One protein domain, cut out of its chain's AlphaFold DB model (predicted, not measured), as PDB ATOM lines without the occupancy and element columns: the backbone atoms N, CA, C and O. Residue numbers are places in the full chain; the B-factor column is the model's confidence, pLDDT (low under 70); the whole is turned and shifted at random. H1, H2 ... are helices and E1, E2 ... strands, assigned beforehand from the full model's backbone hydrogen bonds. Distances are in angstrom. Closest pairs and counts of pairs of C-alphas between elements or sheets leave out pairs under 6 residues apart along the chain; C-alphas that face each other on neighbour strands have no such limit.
ATOM      1  N   GLY A  13     165.600 192.840 140.334       63.25
ATOM      2  CA  GLY A  13     166.464 192.692 141.513       63.25
ATOM      3  C   GLY A  13     165.766 192.919 142.866       63.25
ATOM      4  O   GLY A  13     165.968 192.152 143.808       63.25
ATOM      5  N   LYS A  14     164.909 193.939 142.977       68.50
ATOM      6  CA  LYS A  14     164.150 194.268 144.197       68.50
ATOM      7  C   LYS A  14     163.083 193.219 144.490       68.50
ATOM      8  O   LYS A  14     162.909 192.857 145.649       68.50
ATOM      9  N   LEU A  15     162.417 192.680 143.469       71.50
ATOM     10  CA  LEU A  15     161.440 191.601 143.652       71.50
ATOM     11  C   LEU A  15     162.069 190.319 144.185       71.50
ATOM     12  O   LEU A  15     161.564 189.747 145.148       71.50
ATOM     13  N   ILE A  16     163.188 189.892 143.594       78.12
ATOM     14  CA  ILE A  16     163.920 188.709 144.060       78.12
ATOM     15  C   ILE A  16     164.379 188.918 145.508       78.12
ATOM     16  O   ILE A  16     164.245 188.014 146.333       78.12
ATOM     17  N   PHE A  17     164.841 190.124 145.844       80.69
ATOM     18  CA  PHE A  17     165.227 190.485 147.206       80.69
ATOM     19  C   PHE A  17     164.053 190.400 148.197       80.69
ATOM     20  O   PHE A  17     164.184 189.771 149.249       80.69
ATOM     21  N   TYR A  18     162.882 190.949 147.856       81.12
ATOM     22  CA  TYR A  18     161.691 190.855 148.708       81.12
ATOM     23  C   TYR A  18     161.165 189.421 148.840       81.12
ATOM     24  O   TYR A  18     160.760 189.032 149.934       81.12
ATOM     25  N   ILE A  19     161.213 188.614 147.773       83.81
ATOM     26  CA  ILE A  19     160.832 187.195 147.821       83.81
ATOM     27  C   ILE A  19     161.781 186.417 148.740       83.81
ATOM     28  O   ILE A  19     161.314 185.654 149.583       83.81
ATOM     29  N   LEU A  20     163.095 186.641 148.640       83.94
ATOM     30  CA  LEU A  20     164.071 186.008 149.530       83.94
ATOM     31  C   LEU A  20     163.837 186.381 150.997       83.94
ATOM     32  O   LEU A  20     163.848 185.499 151.855       83.94
ATOM     33  N   ILE A  21     163.562 187.655 151.290       85.38
ATOM     34  CA  ILE A  21     163.238 188.109 152.651       85.38
ATOM     35  C   ILE A  21     161.938 187.473 153.152       85.38
ATOM     36  O   ILE A  21     161.898 186.970 154.274       85.38
ATOM     37  N   ALA A  22     160.885 187.455 152.336       82.12
ATOM     38  CA  ALA A  22     159.603 186.865 152.707       82.12
ATOM     39  C   ALA A  22     159.733 185.361 153.001       82.12
ATOM     40  O   ALA A  22     159.187 184.882 153.995       82.12
ATOM     41  N   VAL A  23     160.508 184.626 152.193       83.56
ATOM     42  CA  VAL A  23     160.821 183.209 152.431       83.56
ATOM     43  C   VAL A  23     161.620 183.039 153.718       83.56
ATOM     44  O   VAL A  23     161.296 182.158 154.508       83.56
ATOM     45  N   LEU A  24     162.615 183.892 153.977       82.81
ATOM     46  CA  LEU A  24     163.438 183.814 155.185       82.81
ATOM     47  C   LEU A  24     162.610 184.064 156.455       82.81
ATOM     48  O   LEU A  24     162.710 183.301 157.416       82.81
ATOM     49  N   ILE A  25     161.735 185.075 156.441       82.88
ATOM     50  CA  ILE A  25     160.804 185.364 157.541       82.88
ATOM     51  C   ILE A  25     159.822 184.204 157.723       82.88
ATOM     52  O   ILE A  25     159.633 183.738 158.847       82.88
ATOM     53  N   TYR A  26     159.239 183.691 156.635       81.44
ATOM     54  CA  TYR A  26     158.347 182.531 156.683       81.44
ATOM     55  C   TYR A  26     159.049 181.303 157.271       81.44
ATOM     56  O   TYR A  26     158.467 180.591 158.088       81.44
ATOM     57  N   TRP A  27     160.314 181.069 156.915       79.56
ATOM     58  CA  TRP A  27     161.075 179.927 157.408       79.56
ATOM     59  C   TRP A  27     161.425 180.074 158.888       79.56
ATOM     60  O   TRP A  27     161.239 179.123 159.640       79.56
ATOM     61  N   ILE A  28     161.825 181.273 159.331       75.56
ATOM     62  CA  ILE A  28     162.081 181.581 160.746       75.56
ATOM     63  C   ILE A  28     160.802 181.437 161.575       75.56
ATOM     64  O   ILE A  28     160.840 180.832 162.644       75.56
ATOM     65  N   LEU A  29     159.662 181.940 161.091       72.12
ATOM     66  CA  LEU A  29     158.377 181.780 161.774       72.12
ATOM     67  C   LEU A  29     157.948 180.312 161.818       72.12
ATOM     68  O   LEU A  29     157.526 179.849 162.867       72.12
ATOM     69  N   LYS A  30     158.128 179.551 160.734       66.38
ATOM     70  CA  LYS A  30     157.832 178.111 160.683       66.38
ATOM     71  C   LYS A  30     158.733 177.281 161.603       66.38
ATOM     72  O   LYS A  30     158.268 176.300 162.168       66.38
ATOM     73  N   ILE A  31     159.996 177.672 161.779       62.66
ATOM     74  CA  ILE A  31     160.927 177.026 162.721       62.66
ATOM     75  C   ILE A  31     160.629 177.415 164.174       62.66
ATOM     76  O   ILE A  31     160.890 176.640 165.090       62.66
ATOM     77  N   ARG A  32     160.077 178.616 164.382       58.00
ATOM     78  CA  ARG A  32     159.658 179.137 165.687       58.00
ATOM     79  C   ARG A  32     158.221 178.819 166.051       58.00
ATOM     80  O   ARG A  32     157.834 179.156 167.162       58.00
ATOM     81  N   GLN A  33     157.449 178.185 165.177       51.19
ATOM     82  CA  GLN A  33     156.222 177.537 165.597       51.19
ATOM     83  C   GLN A  33     156.651 176.307 166.397       51.19
ATOM     84  O   GLN A  33     157.069 175.314 165.790       51.19
ATOM     85  N   PRO A  34     156.584 176.322 167.749       48.66
ATOM     86  CA  PRO A  34     156.491 175.051 168.436       48.66
ATOM     87  C   PRO A  34     155.311 174.345 167.774       48.66
ATOM     88  O   PRO A  34     154.300 174.983 167.471       48.66
ATOM     89  N   LYS A  35     155.437 173.049 167.497       44.75
ATOM     90  CA  LYS A  35     154.261 172.223 167.241       44.75
ATOM     91  C   LYS A  35     153.396 172.270 168.505       44.75
ATOM     92  O   LYS A  35     153.400 171.328 169.285       44.75
ATOM     93  N   GLN A  36     152.665 173.358 168.723       46.81
ATOM     94  CA  GLN A  36     151.401 173.298 169.409       46.81
ATOM     95  C   GLN A  36     150.540 172.545 168.414       46.81
ATOM     96  O   GLN A  36     150.004 173.110 167.462       46.81
ATOM     97  N   LYS A  37     150.552 171.217 168.552       43.91
ATOM     98  CA  LYS A  37     149.452 170.441 168.021       43.91
ATOM     99  C   LYS A  37     148.218 171.116 168.590       43.91
ATOM    100  O   LYS A  37     148.100 171.287 169.796       43.91
ATOM    101  N   GLU A  38     147.413 171.611 167.672       45.84
ATOM    102  CA  GLU A  38     145.982 171.742 167.799       45.84
ATOM    103  C   GLU A  38     145.473 170.649 168.744       45.84
ATOM    104  O   GLU A  38     145.300 169.494 168.359       45.84
ATOM    105  N   MET A  49     153.766 168.438 177.749       74.94
ATOM    106  CA  MET A  49     155.098 168.232 178.326       74.94
ATOM    107  C   MET A  49     156.119 169.148 177.641       74.94
ATOM    108  O   MET A  49     156.352 169.060 176.434       74.94
ATOM    109  N   VAL A  50     156.757 170.018 178.418       76.75
ATOM    110  CA  VAL A  50     157.804 170.943 177.972       76.75
ATOM    111  C   VAL A  50     159.140 170.571 178.608       76.75
ATOM    112  O   VAL A  50     159.189 169.930 179.657       76.75
ATOM    113  N   ASN A  51     160.247 170.953 177.973       83.00
ATOM    114  CA  ASN A  51     161.579 170.687 178.505       83.00
ATOM    115  C   ASN A  51     162.166 171.935 179.176       83.00
ATOM    116  O   ASN A  51     162.023 173.053 178.677       83.00
ATOM    117  N   CYS A  52     162.882 171.745 180.283       83.25
ATOM    118  CA  CYS A  52     163.647 172.821 180.890       83.25
ATOM    119  C   CYS A  52     164.873 173.158 180.030       83.25
ATOM    120  O   CYS A  52     165.706 172.291 179.772       83.25
ATOM    121  N   ALA A  53     165.032 174.427 179.647       83.38
ATOM    122  CA  ALA A  53     166.177 174.875 178.846       83.38
ATOM    123  C   ALA A  53     167.524 174.870 179.602       83.38
ATOM    124  O   ALA A  53     168.567 174.972 178.962       83.38
ATOM    125  N   TYR A  54     167.504 174.750 180.935       80.00
ATOM    126  CA  TYR A  54     168.701 174.722 181.784       80.00
ATOM    127  C   TYR A  54     169.131 173.293 182.152       80.00
ATOM    128  O   TYR A  54     170.260 172.903 181.881       80.00
ATOM    129  N   CYS A  55     168.232 172.485 182.729       82.31
ATOM    130  CA  CYS A  55     168.557 171.126 183.189       82.31
ATOM    131  C   CYS A  55     168.105 170.003 182.239       82.31
ATOM    132  O   CYS A  55     168.463 168.850 182.453       82.31
ATOM    133  N   GLY A  56     167.309 170.303 181.207       79.00
ATOM    134  CA  GLY A  56     166.847 169.311 180.230       79.00
ATOM    135  C   GLY A  56     165.730 168.377 180.710       79.00
ATOM    136  O   GLY A  56     165.345 167.481 179.964       79.00
ATOM    137  N   VAL A  57     165.191 168.571 181.921       81.69
ATOM    138  CA  VAL A  57     164.096 167.740 182.453       81.69
ATOM    139  C   VAL A  57     162.783 167.997 181.707       81.69
ATOM    140  O   VAL A  57     162.483 169.141 181.359       81.69
ATOM    141  N   TYR A  58     162.010 166.936 181.469       79.38
ATOM    142  CA  TYR A  58     160.663 167.011 180.902       79.38
ATOM    143  C   TYR A  58     159.640 167.125 182.026       79.38
ATOM    144  O   TYR A  58     159.666 166.331 182.962       79.38
ATOM    145  N   LEU A  59     158.749 168.103 181.926       75.31
ATOM    146  CA  LEU A  59     157.734 168.393 182.935       75.31
ATOM    147  C   LEU A  59     156.477 168.973 182.275       75.31
ATOM    148  O   LEU A  59     156.576 169.549 181.187       75.31
ATOM    149  N   PRO A  60     155.294 168.818 182.881       79.06
ATOM    150  CA  PRO A  60     154.069 169.364 182.318       79.06
ATOM    151  C   PRO A  60     154.073 170.894 182.354       79.06
ATOM    152  O   PRO A  60     154.494 171.517 183.321       79.06
ATOM    153  N   LYS A  61     153.565 171.529 181.300       73.88
ATOM    154  CA  LYS A  61     153.548 172.988 181.122       73.88
ATOM    155  C   LYS A  61     152.850 173.727 182.263       73.88
ATOM    156  O   LYS A  61     153.176 174.885 182.495       73.88
ATOM    157  N   THR A  62     151.922 173.081 182.964       74.31
ATOM    158  CA  THR A  62     151.255 173.610 184.164       74.31
ATOM    159  C   THR A  62     152.224 173.827 185.325       74.31
ATOM    160  O   THR A  62     152.080 174.799 186.060       74.31
ATOM    161  N   GLU A  63     153.253 172.986 185.441       74.19
ATOM    162  CA  GLU A  63     154.329 173.100 186.432       74.19
ATOM    163  C   GLU A  63     155.558 173.850 185.894       74.19
ATOM    164  O   GLU A  63     156.500 174.147 186.631       74.19
ATOM    165  N   ALA A  64     155.564 174.189 184.603       81.56
ATOM    166  CA  ALA A  64     156.667 174.891 183.972       81.56
ATOM    167  C   ALA A  64     156.626 176.395 184.224       81.56
ATOM    168  O   ALA A  64     155.663 177.085 183.893       81.56
ATOM    169  N   VAL A  65     157.752 176.946 184.669       81.31
ATOM    170  CA  VAL A  65     157.976 178.391 184.684       81.31
ATOM    171  C   VAL A  65     158.367 178.834 183.275       81.31
ATOM    172  O   VAL A  65     159.463 178.541 182.795       81.31
ATOM    173  N   GLY A  66     157.459 179.524 182.586       78.12
ATOM    174  CA  GLY A  66     157.729 180.131 181.284       78.12
ATOM    175  C   GLY A  66     158.482 181.454 181.433       78.12
ATOM    176  O   GLY A  66     157.976 182.378 182.061       78.12
ATOM    177  N   ASN A  67     159.669 181.569 180.832       71.75
ATOM    178  CA  ASN A  67     160.436 182.814 180.805       71.75
ATOM    179  C   ASN A  67     161.158 182.990 179.455       71.75
ATOM    180  O   ASN A  67     161.745 182.046 178.931       71.75
ATOM    181  N   HIS A  68     161.084 184.185 178.858       67.69
ATOM    182  CA  HIS A  68     161.758 184.543 177.596       67.69
ATOM    183  C   HIS A  68     161.579 183.512 176.458       67.69
ATOM    184  O   HIS A  68     162.523 183.161 175.747       67.69
ATOM    185  N   ASN A  69     160.352 183.014 176.261       75.56
ATOM    186  CA  ASN A  69     160.029 182.034 175.212       75.56
ATOM    187  C   ASN A  69     160.714 180.656 175.401       75.56
ATOM    188  O   ASN A  69     160.846 179.881 174.447       75.56
ATOM    189  N   LYS A  70     161.153 180.359 176.631       81.56
ATOM    190  CA  LYS A  70     161.690 179.079 177.106       81.56
ATOM    191  C   LYS A  70     160.927 178.627 178.354       81.56
ATOM    192  O   LYS A  70     160.309 179.437 179.040       81.56
ATOM    193  N   TYR A  71     160.970 177.329 178.635       85.69
ATOM    194  CA  TYR A  71     160.346 176.732 179.812       85.69
ATOM    195  C   TYR A  71     161.421 176.254 180.788       85.69
ATOM    196  O   TYR A  71     162.510 175.842 180.375       85.69
ATOM    197  N   PHE A  72     161.124 176.329 182.084       86.88
ATOM    198  CA  PHE A  72     162.018 175.943 183.171       86.88
ATOM    199  C   PHE A  72     161.260 175.165 184.242       86.88
ATOM    200  O   PHE A  72     160.077 175.403 184.449       86.88
ATOM    201  N   CYS A  73     161.935 174.248 184.940       84.25
ATOM    202  CA  CYS A  73     161.296 173.502 186.030       84.25
ATOM    203  C   CYS A  73     161.077 174.353 187.286       84.25
ATOM    204  O   CYS A  73     160.167 174.080 188.051       84.25
ATOM    205  N   CYS A  74     161.902 175.385 187.490       82.81
ATOM    206  CA  CYS A  74     161.864 176.267 188.653       82.81
ATOM    207  C   CYS A  74     162.300 177.684 188.259       82.81
ATOM    208  O   CYS A  74     163.041 177.869 187.288       82.81
ATOM    209  N   ASN A  75     161.919 178.677 189.069       87.44
ATOM    210  CA  ASN A  75     162.332 180.067 188.864       87.44
ATOM    211  C   ASN A  75     163.865 180.237 188.935       87.44
ATOM    212  O   ASN A  75     164.440 180.933 188.102       87.44
ATOM    213  N   GLU A  76     164.530 179.512 189.843       86.88
ATOM    214  CA  GLU A  76     165.996 179.492 189.984       86.88
ATOM    215  C   GLU A  76     166.696 179.152 188.658       86.88
ATOM    216  O   GLU A  76     167.573 179.874 188.197       86.88
ATOM    217  N   HIS A  77     166.245 178.098 187.971       87.88
ATOM    218  CA  HIS A  77     166.813 177.694 186.683       87.88
ATOM    219  C   HIS A  77     166.556 178.714 185.575       87.88
ATOM    220  O   HIS A  77     167.387 178.861 184.681       87.88
ATOM    221  N   SER A  78     165.431 179.429 185.631       85.94
ATOM    222  CA  SER A  78     165.179 180.525 184.695       85.94
ATOM    223  C   SER A  78     166.175 181.671 184.901       85.94
ATOM    224  O   SER A  78     166.726 182.193 183.934       85.94
ATOM    225  N   HIS A  79     166.477 182.002 186.160       87.56
ATOM    226  CA  HIS A  79     167.404 183.068 186.521       87.56
ATOM    227  C   HIS A  79     168.855 182.694 186.193       87.56
ATOM    228  O   HIS A  79     169.564 183.477 185.564       87.56
ATOM    229  N   LEU A  80     169.278 181.469 186.524       86.62
ATOM    230  CA  LEU A  80     170.595 180.942 186.155       86.62
ATOM    231  C   LEU A  80     170.795 180.928 184.639       86.62
ATOM    232  O   LEU A  80     171.861 181.312 184.167       86.62
ATOM    233  N   TYR A  81     169.772 180.543 183.872       84.44
ATOM    234  CA  TYR A  81     169.838 180.559 182.414       84.44
ATOM    235  C   TYR A  81     170.058 181.975 181.868       84.44
ATOM    236  O   TYR A  81     170.973 182.181 181.073       84.44
ATOM    237  N   ILE A  82     169.286 182.959 182.344       83.88
ATOM    238  CA  ILE A  82     169.421 184.365 181.929       83.88
ATOM    239  C   ILE A  82     170.806 184.913 182.303       83.88
ATOM    240  O   ILE A  82     171.488 185.476 181.447       83.88
ATOM    241  N   ASN A  83     171.261 184.669 183.533       83.94
ATOM    242  CA  ASN A  83     172.556 185.153 184.016       83.94
ATOM    243  C   ASN A  83     173.745 184.481 183.319       83.94
ATOM    244  O   ASN A  83     174.759 185.129 183.099       83.94
ATOM    245  N   SER A  84     173.626 183.204 182.946       75.19
ATOM    246  CA  SER A  84     174.665 182.485 182.191       75.19
ATOM    247  C   SER A  84     174.759 182.889 180.715       75.19
ATOM    248  O   SER A  84     175.716 182.522 180.043       75.19
ATOM    249  N   SER A  85     173.749 183.599 180.201       66.88
ATOM    250  CA  SER A  85     173.672 184.040 178.801       66.88
ATOM    251  C   SER A  85     174.147 185.481 178.569       66.88
ATOM    252  O   SER A  85     173.994 185.992 177.459       66.88
TER     253      SER A  85
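This is residues 13 to 38 and 49 to 85 of the 86 residues of an uncharacterized protein of Nitrosomonas sp. (strain Is79A3) (UniProt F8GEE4). A small compact body of two strand hairpins, E1 with E2 and E3 with E4, has the short helix H2 packed on E3 and E4, while a long lone helix, H1, sticks out with residues 13 to 31. The printed part has 63 residues, in the order H1 E1 E2 E3 E4 H2, of mixed class, both sheets antiparallel. It is extended, with a radius of gyration of the C-alphas of 16.7 A and spans of 50 by 32 by 14 A.

E3, residues 65 to 67, and E4, residues 70 to 72, form an antiparallel hairpin, N 65 and O 72 within hydrogen-bond range at 2.8 A. E1, residues 49 to 51, and E2, residues 58 to 60, form another, N 50 and O 59 at 2.8 A. The closest C-alphas of E1 and E4, Asn 51 and Tyr 71, are 6.3 A apart. For H2, residues 75 to 84, and E4 they are Ser 78 and Phe 72, 5.8 A. H1, residues 13 to 32, is apart from E2, E3, E4 and H2. In H1 and H2 every O i to N i+4 pair is within hydrogen-bond range.

H1 measures 28.5 A from first to last C-alpha and begins with C-alpha 13 at (166.464, 192.692, 141.513), and H2 measures 14.2 A and ends with C-alpha 84 at (174.665, 182.485, 182.191).

Residues 39 to 48 are cut out, a C-alpha gap of 14.4 A. No link printed whole is long. Model confidence is under 70 at residues 13 to 14, 30 to 38, 68 and 85.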